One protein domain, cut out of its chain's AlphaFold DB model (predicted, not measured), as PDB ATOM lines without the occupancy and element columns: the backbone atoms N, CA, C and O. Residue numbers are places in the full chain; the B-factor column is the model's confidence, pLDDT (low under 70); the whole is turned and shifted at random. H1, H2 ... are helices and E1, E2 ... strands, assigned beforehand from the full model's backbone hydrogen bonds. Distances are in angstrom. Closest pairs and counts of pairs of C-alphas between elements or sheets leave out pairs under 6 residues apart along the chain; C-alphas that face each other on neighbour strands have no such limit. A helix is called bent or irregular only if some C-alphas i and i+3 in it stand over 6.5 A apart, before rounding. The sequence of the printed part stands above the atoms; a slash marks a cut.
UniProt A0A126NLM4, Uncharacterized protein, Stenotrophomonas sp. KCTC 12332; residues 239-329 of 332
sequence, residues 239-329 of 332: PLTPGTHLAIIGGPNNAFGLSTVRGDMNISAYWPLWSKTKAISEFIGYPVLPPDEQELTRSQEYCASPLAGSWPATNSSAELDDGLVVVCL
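This is residues 239 to 329 of the 332 residues of an uncharacterized protein of Stenotrophomonas sp. KCTC 12332 (UniProt A0A126NLM4). With little regular structure, this is a small three-stranded sheet, H2 over one face and H1 beside E1, while the loop of residues 250 to 272 reaches away. Of 91 printed residues, 35 are in E1, H1, H2, E2 and E3, in chain order; the class is mixed. The mixed sheet runs E1 E3 E2. The whole is compact, radius of gyration of the C-alphas 13.5 A, spans 42 by 33 by 24 A.

Start at E1, residues 246 to 249, parallel to E3, residues 325 to 328; N 247 and O 325 are 2.8 A apart. E2, residues 317 to 319, and E3 form an antiparallel hairpin; N 326 and O 318 are 2.8 A apart. H1, residues 273 to 284, only grazes the sheet; its closest C-alpha pair with E1 is Thr 277 and Leu 246, 6.4 A. H2, residues 293 to 304, makes two layers, a helix on one face of the sheet, at a height of 8.5 A over E1 and E3; the closest C-alphas of H2 and E3, Cys 303 and Cys 328, are 5.4 A apart. Every O i to N i+4 pair is within hydrogen-bond range in H2, 6 of 8 in H1.

Find C-alpha 246 at (52.323, -21.053, -20.845), where E1 begins. H1 spans 18.5 A and is irregular, C-alphas 274 and 277 being 7.3 A apart; H2 spans 16.6 A. E3 ends at C-alpha 328, (48.543, -22.253, -31.186).

The farthest C-alphas, Ser 259 and Asp 321, are 42.1 A apart. The printed part has no cut; links E1 to H1 and H2 to E2 are long. Residues 253 to 256 have pLDDT under 70.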
ATOM      1  N   PRO A 239      61.557 -25.862 -24.688       87.31
ATOM      2  CA  PRO A 239      62.086 -26.138 -23.364       87.31
ATOM      3  C   PRO A 239      61.318 -25.304 -22.336       87.31
ATOM      4  O   PRO A 239      61.519 -24.102 -22.213       87.31
ATOM      5  N   LEU A 240      60.414 -25.949 -21.604       93.69
ATOM      6  CA  LEU A 240      59.731 -25.332 -20.472       93.69
ATOM      7  C   LEU A 240      60.621 -25.441 -19.232       93.69
ATOM      8  O   LEU A 240      61.346 -26.421 -19.061       93.69
ATOM      9  N   THR A 241      60.571 -24.435 -18.366       93.38
ATOM     10  CA  THR A 241      61.256 -24.451 -17.067       93.38
ATOM     11  C   THR A 241      60.238 -24.249 -15.944       93.38
ATOM     12  O   THR A 241      59.111 -23.812 -16.206       93.38
ATOM     13  N   PRO A 242      60.564 -24.603 -14.688       95.12
ATOM     14  CA  PRO A 242      59.654 -24.368 -13.574       95.12
ATOM     15  C   PRO A 242      59.264 -22.891 -13.475       95.12
ATOM     16  O   PRO A 242      60.129 -22.021 -13.425       95.12
ATOM     17  N   GLY A 243      57.960 -22.619 -13.431       93.56
ATOM     18  CA  GLY A 243      57.431 -21.257 -13.353       93.56
ATOM     19  C   GLY A 243      57.224 -20.552 -14.696       93.56
ATOM     20  O   GLY A 243      56.705 -19.443 -14.687       93.56
ATOM     21  N   THR A 244      57.560 -21.162 -15.839       95.06
ATOM     22  CA  THR A 244      57.247 -20.582 -17.159       95.06
ATOM     23  C   THR A 244      55.745 -20.321 -17.286       95.06
ATOM     24  O   THR A 244      54.936 -21.186 -16.944       95.06
ATOM     25  N   HIS A 245      55.362 -19.149 -17.794       95.88
ATOM     26  CA  HIS A 245      53.977 -18.856 -18.154       95.88
ATOM     27  C   HIS A 245      53.685 -19.476 -19.524       95.88
ATOM     28  O   HIS A 245      54.410 -19.232 -20.488       95.88
ATOM     29  N   LEU A 246      52.653 -20.319 -19.619       96.12
ATOM     30  CA  LEU A 246      52.323 -21.053 -20.845       96.12
ATOM     31  C   LEU A 246      50.864 -20.861 -21.240       96.12
ATOM     32  O   LEU A 246      49.957 -21.395 -20.590       96.12
ATOM     33  N   ALA A 247      50.654 -20.218 -22.384       95.69
ATOM     34  CA  ALA A 247      49.359 -20.078 -23.025       95.69
ATOM     35  C   ALA A 247      49.192 -21.085 -24.174       95.69
ATOM     36  O   ALA A 247      49.875 -21.022 -25.194       95.69
ATOM     37  N   ILE A 248      48.228 -21.999 -24.041       94.94
ATOM     38  CA  ILE A 248      47.828 -22.914 -25.119       94.94
ATOM     39  C   ILE A 248      46.472 -22.456 -25.670       94.94
ATOM     40  O   ILE A 248      45.443 -22.554 -24.992       94.94
ATOM     41  N   ILE A 249      46.439 -21.972 -26.909       94.38
ATOM     42  CA  ILE A 249      45.254 -21.373 -27.539       94.38
ATOM     43  C   ILE A 249      44.602 -22.345 -28.523       94.38
ATOM     44  O   ILE A 249      45.277 -23.082 -29.241       94.38
ATOM     45  N   GLY A 250      43.266 -22.356 -28.545       89.38
ATOM     46  CA  GLY A 250      42.480 -23.272 -29.372       89.38
ATOM     47  C   GLY A 250      42.523 -24.714 -28.865       89.38
ATOM     48  O   GLY A 250      42.783 -24.957 -27.689       89.38
ATOM     49  N   GLY A 251      42.277 -25.679 -29.741       80.62
ATOM     50  CA  GLY A 251      42.381 -27.097 -29.404       80.62
ATOM     51  C   GLY A 251      41.085 -27.858 -29.664       80.62
ATOM     52  O   GLY A 251      39.991 -27.370 -29.368       80.62
ATOM     53  N   PRO A 252      41.179 -29.063 -30.238       71.19
ATOM     54  CA  PRO A 252      40.002 -29.825 -30.599       71.19
ATOM     55  C   PRO A 252      39.337 -30.407 -29.349       71.19
ATOM     56  O   PRO A 252      40.006 -30.985 -28.494       71.19
ATOM     57  N   ASN A 253      38.003 -30.349 -29.294       64.00
ATOM     58  CA  ASN A 253      37.221 -31.109 -28.311       64.00
ATOM     59  C   ASN A 253      37.539 -32.621 -28.415       64.00
ATOM     60  O   ASN A 253      37.643 -33.331 -27.415       64.00
ATOM     61  N   ASN A 254      37.780 -33.096 -29.646       63.97
ATOM     62  CA  ASN A 254      38.158 -34.469 -29.980       63.97
ATOM     63  C   ASN A 254      38.790 -34.583 -31.388       63.97
ATOM     64  O   ASN A 254      38.106 -34.852 -32.370       63.97
ATOM     65  N   ALA A 255      40.112 -34.471 -31.533       57.19
ATOM     66  CA  ALA A 255      40.744 -34.435 -32.869       57.19
ATOM     67  C   ALA A 255      40.593 -35.716 -33.732       57.19
ATOM     68  O   ALA A 255      41.066 -35.748 -34.862       57.19
ATOM     69  N   PHE A 256      39.984 -36.794 -33.218       63.91
ATOM     70  CA  PHE A 256      40.150 -38.144 -33.770       63.91
ATOM     71  C   PHE A 256      38.877 -39.002 -33.828       63.91
ATOM     72  O   PHE A 256      38.979 -40.227 -33.774       63.91
ATOM     73  N   GLY A 257      37.689 -38.394 -33.900       72.31
ATOM     74  CA  GLY A 257      36.456 -39.131 -34.223       72.31
ATOM     75  C   GLY A 257      36.099 -40.262 -33.249       72.31
ATOM     76  O   GLY A 257      35.573 -41.291 -33.664       72.31
ATOM     77  N   LEU A 258      36.423 -40.097 -31.961       82.19
ATOM     78  CA  LEU A 258      36.031 -41.045 -30.917       82.19
ATOM     79  C   LEU A 258      34.503 -41.129 -30.832       82.19
ATOM     80  O   LEU A 258      33.812 -40.107 -30.835       82.19
ATOM     81  N   SER A 259      33.987 -42.351 -30.737       77.62
ATOM     82  CA  SER A 259      32.552 -42.635 -30.835       77.62
ATOM     83  C   SER A 259      31.766 -42.240 -29.581       77.62
ATOM     84  O   SER A 259      30.550 -42.043 -29.634       77.62
ATOM     85  N   THR A 260      32.455 -42.097 -28.447       78.81
ATOM     86  CA  THR A 260      31.836 -41.836 -27.141       78.81
ATOM     87  C   THR A 260      32.041 -40.410 -26.624       78.81
ATOM     88  O   THR A 260      31.724 -40.127 -25.468       78.81
ATOM     89  N   VAL A 261      32.516 -39.487 -27.470       77.25
ATOM     90  CA  VAL A 261      32.662 -38.070 -27.095       77.25
ATOM     91  C   VAL A 261      31.289 -37.436 -26.978       77.25
ATOM     92  O   VAL A 261      30.634 -37.142 -27.980       77.25
ATOM     93  N   ARG A 262      30.839 -37.243 -25.738       75.12
ATOM     94  CA  ARG A 262      29.560 -36.600 -25.432       75.12
ATOM     95  C   ARG A 262      29.647 -35.802 -24.152       75.12
ATOM     96  O   ARG A 262      29.925 -36.354 -23.087       75.12
ATOM     97  N   GLY A 263      29.340 -34.513 -24.263       77.00
ATOM     98  CA  GLY A 263      29.500 -33.595 -23.149       77.00
ATOM     99  C   GLY A 263      30.968 -33.539 -22.729       77.00
ATOM    100  O   GLY A 263      31.817 -33.174 -23.532       77.00
ATOM    101  N   ASP A 264      31.256 -33.943 -21.496       75.62
ATOM    102  CA  ASP A 264      32.601 -33.981 -20.916       75.62
ATOM    103  C   ASP A 264      33.202 -35.392 -20.815       75.62
ATOM    104  O   ASP A 264      34.199 -35.599 -20.121       75.62
ATOM    105  N   MET A 265      32.599 -36.379 -21.479       80.44
ATOM    106  CA  MET A 265      33.181 -37.714 -21.584       80.44
ATOM    107  C   MET A 265      34.202 -37.756 -22.714       80.44
ATOM    108  O   MET A 265      33.898 -37.340 -23.833       80.44
ATOM    109  N   ASN A 266      35.378 -38.324 -22.433       85.44
ATOM    110  CA  ASN A 266      36.417 -38.601 -23.424       85.44
ATOM    111  C   ASN A 266      36.878 -37.370 -24.215       85.44
ATOM    112  O   ASN A 266      37.270 -37.481 -25.375       85.44
ATOM    113  N   ILE A 267      36.845 -36.204 -23.566       87.38
ATOM    114  CA  ILE A 267      37.396 -34.946 -24.075       87.38
ATOM    115  C   ILE A 267      38.893 -34.852 -23.759       87.38
ATOM    116  O   ILE A 267      39.365 -35.433 -22.779       87.38
ATOM    117  N   SER A 268      39.638 -34.121 -24.586       89.69
ATOM    118  CA  SER A 268      41.058 -33.845 -24.334       89.69
ATOM    119  C   SER A 268      41.233 -32.859 -23.176       89.69
ATOM    120  O   SER A 268      40.477 -31.888 -23.050       89.69
ATOM    121  N   ALA A 269      42.289 -33.040 -22.380       91.31
ATOM    122  CA  ALA A 269      42.711 -32.067 -21.373       91.31
ATOM    123  C   ALA A 269      43.143 -30.720 -21.989       91.31
ATOM    124  O   ALA A 269      43.217 -29.713 -21.282       91.31
ATOM    125  N   TYR A 270      43.377 -30.678 -23.305       91.00
ATOM    126  CA  TYR A 270      43.724 -29.469 -24.053       91.00
ATOM    127  C   TYR A 270      42.524 -28.762 -24.688       91.00
ATOM    128  O   TYR A 270      42.721 -27.795 -25.423       91.00
ATOM    129  N   TRP A 271      41.291 -29.206 -24.414       88.38
ATOM    130  CA  TRP A 271      40.085 -28.504 -24.858       88.38
ATOM    131  C   TRP A 271      39.666 -27.373 -23.900       88.38
ATOM    132  O   TRP A 271      39.643 -26.218 -24.336       88.38
ATOM    133  N   PRO A 272      39.397 -27.617 -22.597       88.38
ATOM    134  CA  PRO A 272      39.086 -26.531 -21.671       88.38
ATOM    135  C   PRO A 272      40.315 -25.655 -21.424       88.38
ATOM    136  O   PRO A 272      41.405 -26.160 -21.177       88.38
ATOM    137  N   LEU A 273      40.142 -24.331 -21.414       87.62
ATOM    138  CA  LEU A 273      41.245 -23.397 -21.159       87.62
ATOM    139  C   LEU A 273      41.932 -23.645 -19.806       87.62
ATOM    140  O   LEU A 273      43.154 -23.661 -19.717       87.62
ATOM    141  N   TRP A 274      41.142 -23.906 -18.767       87.25
ATOM    142  CA  TRP A 274      41.615 -24.041 -17.388       87.25
ATOM    143  C   TRP A 274      42.411 -25.326 -17.101       87.25
ATOM    144  O   TRP A 274      43.030 -25.429 -16.040       87.25
ATOM    145  N   SER A 275      42.393 -26.321 -17.997       91.81
ATOM    146  CA  SER A 275      43.094 -27.599 -17.800       91.81
ATOM    147  C   SER A 275      44.422 -27.705 -18.541       91.81
ATOM    148  O   SER A 275      45.254 -28.513 -18.138       91.81
ATOM    149  N   LYS A 276      44.659 -26.902 -19.584       93.25
ATOM    150  CA  LYS A 276      45.780 -27.117 -20.517       93.25
ATOM    151  C   LYS A 276      47.144 -27.031 -19.836       93.25
ATOM    152  O   LYS A 276      47.942 -27.958 -19.924       93.25
ATOM    153  N   THR A 277      47.387 -25.951 -19.097       94.12
ATOM    154  CA  THR A 277      48.671 -25.727 -18.416       94.12
ATOM    155  C   THR A 277      48.897 -26.728 -17.281       94.12
ATOM    156  O   THR A 277      50.012 -27.206 -17.074       94.12
ATOM    157  N   LYS A 278      47.820 -27.134 -16.593       93.62
ATOM    158  CA  LYS A 278      47.872 -28.184 -15.564       93.62
ATOM    159  C   LYS A 278      48.189 -29.555 -16.158       93.62
ATOM    160  O   LYS A 278      48.959 -30.292 -15.562       93.62
ATOM    161  N   ALA A 279      47.645 -29.876 -17.331       93.38
ATOM    162  CA  ALA A 279      47.937 -31.126 -18.027       93.38
ATOM    163  C   ALA A 279      49.419 -31.230 -18.420       93.38
ATOM    164  O   ALA A 279      50.027 -32.281 -18.233       93.38
ATOM    165  N   ILE A 280      50.017 -30.127 -18.888       95.44
ATOM    166  CA  ILE A 280      51.463 -30.057 -19.147       95.44
ATOM    167  C   ILE A 280      52.264 -30.202 -17.850       95.44
ATOM    168  O   ILE A 280      53.184 -31.012 -17.804       95.44
ATOM    169  N   SER A 281      51.888 -29.468 -16.797       95.56
ATOM    170  CA  SER A 281      52.573 -29.514 -15.494       95.56
ATOM    171  C   SER A 281      52.592 -30.923 -14.896       95.56
ATOM    172  O   SER A 281      53.625 -31.388 -14.420       95.56
ATOM    173  N   GLU A 282      51.457 -31.624 -14.964       94.81
ATOM    174  CA  GLU A 282      51.330 -33.013 -14.516       94.81
ATOM    175  C   GLU A 282      52.249 -33.945 -15.314       94.81
ATOM    176  O   GLU A 282      52.901 -34.816 -14.747       94.81
ATOM    177  N   PHE A 283      52.339 -33.749 -16.634       93.38
ATOM    178  CA  PHE A 283      53.173 -34.584 -17.494       93.38
ATOM    179  C   PHE A 283      54.677 -34.389 -17.246       93.38
ATOM    180  O   PHE A 283      55.423 -35.367 -17.221       93.38
ATOM    181  N   ILE A 284      55.134 -33.146 -17.077       93.88
ATOM    182  CA  ILE A 284      56.563 -32.834 -16.892       93.88
ATOM    183  C   ILE A 284      57.040 -32.987 -15.442       93.88
ATOM    184  O   ILE A 284      58.244 -33.042 -15.203       93.88
ATOM    185  N   GLY A 285      56.117 -33.055 -14.476       95.38
ATOM    186  CA  GLY A 285      56.419 -33.253 -13.056       95.38
ATOM    187  C   GLY A 285      56.820 -31.986 -12.291       95.38
ATOM    188  O   GLY A 285      57.326 -32.089 -11.175       95.38
ATOM    189  N   TYR A 286      56.609 -30.795 -12.858       95.25
ATOM    190  CA  TYR A 286      56.848 -29.509 -12.195       95.25
ATOM    191  C   TYR A 286      55.856 -28.441 -12.685       95.25
ATOM    192  O   TYR A 286      55.283 -28.580 -13.769       95.25
ATOM    193  N   PRO A 287      55.604 -27.378 -11.897       95.06
ATOM    194  CA  PRO A 287      54.574 -26.405 -12.232       95.06
ATOM    195  C   PRO A 287      54.987 -25.496 -13.393       95.06
ATOM    196  O   PRO A 287      56.036 -24.848 -13.361       95.06
ATOM    197  N   VAL A 288      54.093 -25.402 -14.372       95.44
ATOM    198  CA  VAL A 288      54.007 -24.333 -15.370       95.44
ATOM    199  C   VAL A 288      52.842 -23.439 -14.957       95.44
ATOM    200  O   VAL A 288      51.814 -23.934 -14.481       95.44
ATOM    201  N   LEU A 289      52.991 -22.128 -15.093       95.38
ATOM    202  CA  LEU A 289      51.982 -21.175 -14.647       95.38
ATOM    203  C   LEU A 289      50.993 -20.872 -15.782       95.38
ATOM    204  O   LEU A 289      51.400 -20.742 -16.942       95.38
ATOM    205  N   PRO A 290      49.679 -20.821 -15.491       94.94
ATOM    206  CA  PRO A 290      48.703 -20.365 -16.471       94.94
ATOM    207  C   PRO A 290      48.940 -18.880 -16.784       94.94
ATOM    208  O   PRO A 290      49.408 -18.161 -15.901       94.94
ATOM    209  N   PRO A 291      48.583 -18.417 -17.993       94.19
ATOM    210  CA  PRO A 291      48.694 -17.007 -18.322       94.19
ATOM    211  C   PRO A 291      47.710 -16.190 -17.480       94.19
ATOM    212  O   PRO A 291      46.607 -16.665 -17.173       94.19
ATOM    213  N   ASP A 292      48.080 -14.959 -17.147       94.44
ATOM    214  CA  ASP A 292      47.130 -13.965 -16.652       94.44
ATOM    215  C   ASP A 292      46.166 -13.495 -17.764       94.44
ATOM    216  O   ASP A 292      46.230 -13.937 -18.915       94.44
ATOM    217  N   GLU A 293      45.213 -12.620 -17.426       93.94
ATOM    218  CA  GLU A 293      44.220 -12.147 -18.400       93.94
ATOM    219  C   GLU A 293      44.851 -11.377 -19.573       93.94
ATOM    220  O   GLU A 293      44.416 -11.542 -20.713       93.94
ATOM    221  N   GLN A 294      45.895 -10.579 -19.328       94.62
ATOM    222  CA  GLN A 294      46.552  -9.779 -20.366       94.62
ATOM    223  C   GLN A 294      47.418 -10.653 -21.277       94.62
ATOM    224  O   GLN A 294      47.406 -10.500 -22.500       94.62
ATOM    225  N   GLU A 295      48.163 -11.588 -20.698       95.19
ATOM    226  CA  GLU A 295      48.929 -12.618 -21.399       95.19
ATOM    227  C   GLU A 295      48.024 -13.495 -22.265       95.19
ATOM    228  O   GLU A 295      48.356 -13.788 -23.417       95.19
ATOM    229  N   LEU A 296      46.853 -13.877 -21.751       94.56
ATOM    230  CA  LEU A 296      45.880 -14.665 -22.494       94.56
ATOM    231  C   LEU A 296      45.362 -13.906 -23.720       94.56
ATOM    232  O   LEU A 296      45.332 -14.484 -24.808       94.56
ATOM    233  N   THR A 297      44.985 -12.633 -23.574       94.94
ATOM    234  CA  THR A 297      44.534 -11.802 -24.702       94.94
ATOM    235  C   THR A 297      45.630 -11.653 -25.754       94.94
ATOM    236  O   THR A 297      45.389 -11.944 -26.925       94.94
ATOM    237  N   ARG A 298      46.862 -11.323 -25.347       94.81
ATOM    238  CA  ARG A 298      48.012 -11.232 -26.267       94.81
ATOM    239  C   ARG A 298      48.282 -12.551 -26.993       94.81
ATOM    240  O   ARG A 298      48.542 -12.567 -28.193       94.81
ATOM    241  N   SER A 299      48.162 -13.675 -26.291       94.69
ATOM    242  CA  SER A 299      48.320 -15.010 -26.876       94.69
ATOM    243  C   SER A 299      47.239 -15.328 -27.909       94.69
ATOM    244  O   SER A 299      47.522 -15.936 -28.943       94.69
ATOM    245  N   GLN A 300      45.992 -14.917 -27.654       95.12
ATOM    246  CA  GLN A 300      44.886 -15.067 -28.602       95.12
ATOM    247  C   GLN A 300      45.109 -14.224 -29.859       95.12
ATOM    248  O   GLN A 300      44.931 -14.737 -30.963       95.12
ATOM    249  N   GLU A 301      45.554 -12.977 -29.705       94.56
ATOM    250  CA  GLU A 301      45.904 -12.091 -30.820       94.56
ATOM    251  C   GLU A 301      47.051 -12.666 -31.658       94.56
ATOM    252  O   GLU A 301      46.949 -12.731 -32.887       94.56
ATOM    253  N   TYR A 302      48.101 -13.174 -31.006       94.12
ATOM    254  CA  TYR A 302      49.199 -13.861 -31.683       94.12
ATOM    255  C   TYR A 302      48.695 -15.066 -32.490       94.12
ATOM    256  O   TYR A 302      48.975 -15.165 -33.682       94.12
ATOM    257  N   CYS A 303      47.897 -15.953 -31.887       94.44
ATOM    258  CA  CYS A 303      47.382 -17.142 -32.575       94.44
ATOM    259  C   CYS A 303      46.314 -16.847 -33.641       94.44
ATOM    260  O   CYS A 303      46.057 -17.698 -34.497       94.44
ATOM    261  N   ALA A 304      45.691 -15.667 -33.611       94.56
ATOM    262  CA  ALA A 304      44.807 -15.181 -34.667       94.56
ATOM    263  C   ALA A 304      45.581 -14.576 -35.855       94.56
ATOM    264  O   ALA A 304      45.034 -14.476 -36.958       94.56
ATOM    265  N   SER A 305      46.847 -14.194 -35.658       92.94
ATOM    266  CA  SER A 305      47.691 -13.615 -36.704       92.94
ATOM    267  C   SER A 305      47.885 -14.583 -37.881       92.94
ATOM    268  O   SER A 305      48.148 -15.770 -37.673       92.94
ATOM    269  N   PRO A 306      47.859 -14.102 -39.140       90.62
ATOM    270  CA  PRO A 306      48.165 -14.922 -40.313       90.62
ATOM    271  C   PRO A 306      49.558 -15.565 -40.281       90.62
ATOM    272  O   PRO A 306      49.782 -16.563 -40.964       90.62
ATOM    273  N   LEU A 307      50.483 -14.988 -39.506       88.62
ATOM    274  CA  LEU A 307      51.856 -15.467 -39.353       88.62
ATOM    275  C   LEU A 307      51.967 -16.679 -38.419       88.62
ATOM    276  O   LEU A 307      52.955 -17.407 -38.508       88.62
ATOM    277  N   ALA A 308      50.974 -16.913 -37.558       91.94
ATOM    278  CA  ALA A 308      50.947 -18.056 -36.656       91.94
ATOM    279  C   ALA A 308      50.335 -19.280 -37.353       91.94
ATOM    280  O   ALA A 308      49.215 -19.257 -37.880       91.94
ATOM    281  N   GLY A 309      51.091 -20.377 -37.368       91.69
ATOM    282  CA  GLY A 309      50.606 -21.672 -37.836       91.69
ATOM    283  C   GLY A 309      49.798 -22.384 -36.755       91.69
ATOM    284  O   GLY A 309      49.906 -22.079 -35.573       91.69
ATOM    285  N   SER A 310      49.004 -23.381 -37.139       91.62
ATOM    286  CA  SER A 310      48.422 -24.316 -36.168       91.62
ATOM    287  C   SER A 310      49.386 -25.467 -35.902       91.62
ATOM    288  O   SER A 310      50.100 -25.916 -36.804       91.62
ATOM    289  N   TRP A 311      49.425 -25.942 -34.662       90.69
ATOM    290  CA  TRP A 311      50.251 -27.075 -34.268       90.69
ATOM    291  C   TRP A 311      49.967 -28.281 -35.178       90.69
ATOM    292  O   TRP A 311      48.798 -28.588 -35.425       90.69
ATOM    293  N   PRO A 312      50.999 -28.980 -35.693       91.56
ATOM    294  CA  PRO A 312      52.410 -28.941 -35.285       91.56
ATOM    295  C   PRO A 312      53.337 -28.056 -36.145       91.56
ATOM    296  O   PRO A 312      54.547 -28.281 -36.144       91.56
ATOM    297  N   ALA A 313      52.837 -27.057 -36.881       91.56
ATOM    298  CA  ALA A 313      53.671 -26.220 -37.759       91.56
ATOM    299  C   ALA A 313      54.849 -25.547 -37.022       91.56
ATOM    300  O   ALA A 313      54.761 -25.279 -35.822       91.56
ATOM    301  N   THR A 314      55.958 -25.246 -37.705       89.38
ATOM    302  CA  THR A 314      57.174 -24.649 -37.096       89.38
ATOM    303  C   THR A 314      56.938 -23.269 -36.463       89.38
ATOM    304  O   THR A 314      57.584 -22.921 -35.481       89.38
ATOM    305  N   ASN A 315      55.944 -22.534 -36.950       92.81
ATOM    306  CA  ASN A 315      55.485 -21.230 -36.462       92.81
ATOM    307  C   ASN A 315      54.202 -21.310 -35.606       92.81
ATOM    308  O   ASN A 315      53.473 -20.330 -35.501       92.81
ATOM    309  N   SER A 316      53.873 -22.484 -35.057       92.62
ATOM    310  CA  SER A 316      52.722 -22.663 -34.150       92.62
ATOM    311  C   SER A 316      53.041 -22.411 -32.680       92.62
ATOM    312  O   SER A 316      52.186 -22.596 -31.817       92.62
ATOM    313  N   SER A 317      54.274 -22.007 -32.391       93.69
ATOM    314  CA  SER A 317      54.723 -21.667 -31.053       93.69
ATOM    315  C   SER A 317      55.729 -20.531 -31.102       93.69
ATOM    316  O   SER A 317      56.571 -20.515 -32.004       93.69
ATOM    317  N   ALA A 318      55.686 -19.648 -30.115       93.88
ATOM    318  CA  ALA A 318      56.671 -18.594 -29.919       93.88
ATOM    319  C   ALA A 318      56.842 -18.291 -28.431       93.88
ATOM    320  O   ALA A 318      55.943 -18.545 -27.630       93.88
ATOM    321  N   GLU A 319      57.999 -17.742 -28.092       94.06
ATOM    322  CA  GLU A 319      58.238 -17.063 -26.826       94.06
ATOM    323  C   GLU A 319      58.080 -15.559 -27.082       94.06
ATOM    324  O   GLU A 319      58.639 -15.044 -28.054       94.06
ATOM    325  N   LEU A 320      57.251 -14.887 -26.286       90.88
ATOM    326  CA  LEU A 320      57.066 -13.434 -26.340       90.88
ATOM    327  C   LEU A 320      58.027 -12.740 -25.358       90.88
ATOM    328  O   LEU A 320      58.630 -13.391 -24.509       90.88
ATOM    329  N   ASP A 321      58.182 -11.418 -25.489       78.81
ATOM    330  CA  ASP A 321      59.252 -10.617 -24.855       78.81
ATOM    331  C   ASP A 321      59.341 -10.706 -23.312       78.81
ATOM    332  O   ASP A 321      60.349 -10.320 -22.722       78.81
ATOM    333  N   ASP A 322      58.306 -11.209 -22.645       82.25
ATOM    334  CA  ASP A 322      58.188 -11.392 -21.194       82.25
ATOM    335  C   ASP A 322      58.451 -12.833 -20.716       82.25
ATOM    336  O   ASP A 322      58.274 -13.139 -19.537       82.25
ATOM    337  N   GLY A 323      58.885 -13.727 -21.608       86.12
ATOM    338  CA  GLY A 323      59.071 -15.149 -21.303       86.12
ATOM    339  C   GLY A 323      57.763 -15.947 -21.314       86.12
ATOM    340  O   GLY A 323      57.740 -17.107 -20.889       86.12
ATOM    341  N   LEU A 324      56.667 -15.352 -21.807       94.50
ATOM    342  CA  LEU A 324      55.419 -16.055 -22.074       94.50
ATOM    343  C   LEU A 324      55.596 -16.978 -23.277       94.50
ATOM    344  O   LEU A 324      55.830 -16.539 -24.406       94.50
ATOM    345  N   VAL A 325      55.397 -18.269 -23.054       96.81
ATOM    346  CA  VAL A 325      55.367 -19.259 -24.125       96.81
ATOM    347  C   VAL A 325      53.940 -19.391 -24.643       96.81
ATOM    348  O   VAL A 325      53.015 -19.703 -23.891       96.81
ATOM    349  N   VAL A 326      53.760 -19.217 -25.948       95.81
ATOM    350  CA  VAL A 326      52.467 -19.339 -26.626       95.81
ATOM    351  C   VAL A 326      52.486 -20.528 -27.575       95.81
ATOM    352  O   VAL A 326      53.429 -20.706 -28.345       95.81
ATOM    353  N   VAL A 327      51.426 -21.338 -27.549       95.50
ATOM    354  CA  VAL A 327      51.218 -22.474 -28.457       95.50
ATOM    355  C   VAL A 327      49.825 -22.408 -29.076       95.50
ATOM    356  O   VAL A 327      48.812 -22.439 -28.377       95.50
ATOM    357  N   CYS A 328      49.767 -22.374 -30.404       94.50
ATOM    358  CA  CYS A 328      48.543 -22.253 -31.186       94.50
ATOM    359  C   CYS A 328      48.103 -23.625 -31.714       94.50
ATOM    360  O   CYS A 328      48.664 -24.140 -32.680       94.50
ATOM    361  N   LEU A 329      47.082 -24.238 -31.108       90.75
ATOM    362  CA  LEU A 329      46.554 -25.540 -31.548       90.75
ATOM    363  C   LEU A 329      45.624 -25.424 -32.753       90.75
ATOM    364  O   LEU A 329      45.639 -26.264 -33.649       90.75
TER     365      LEU A 329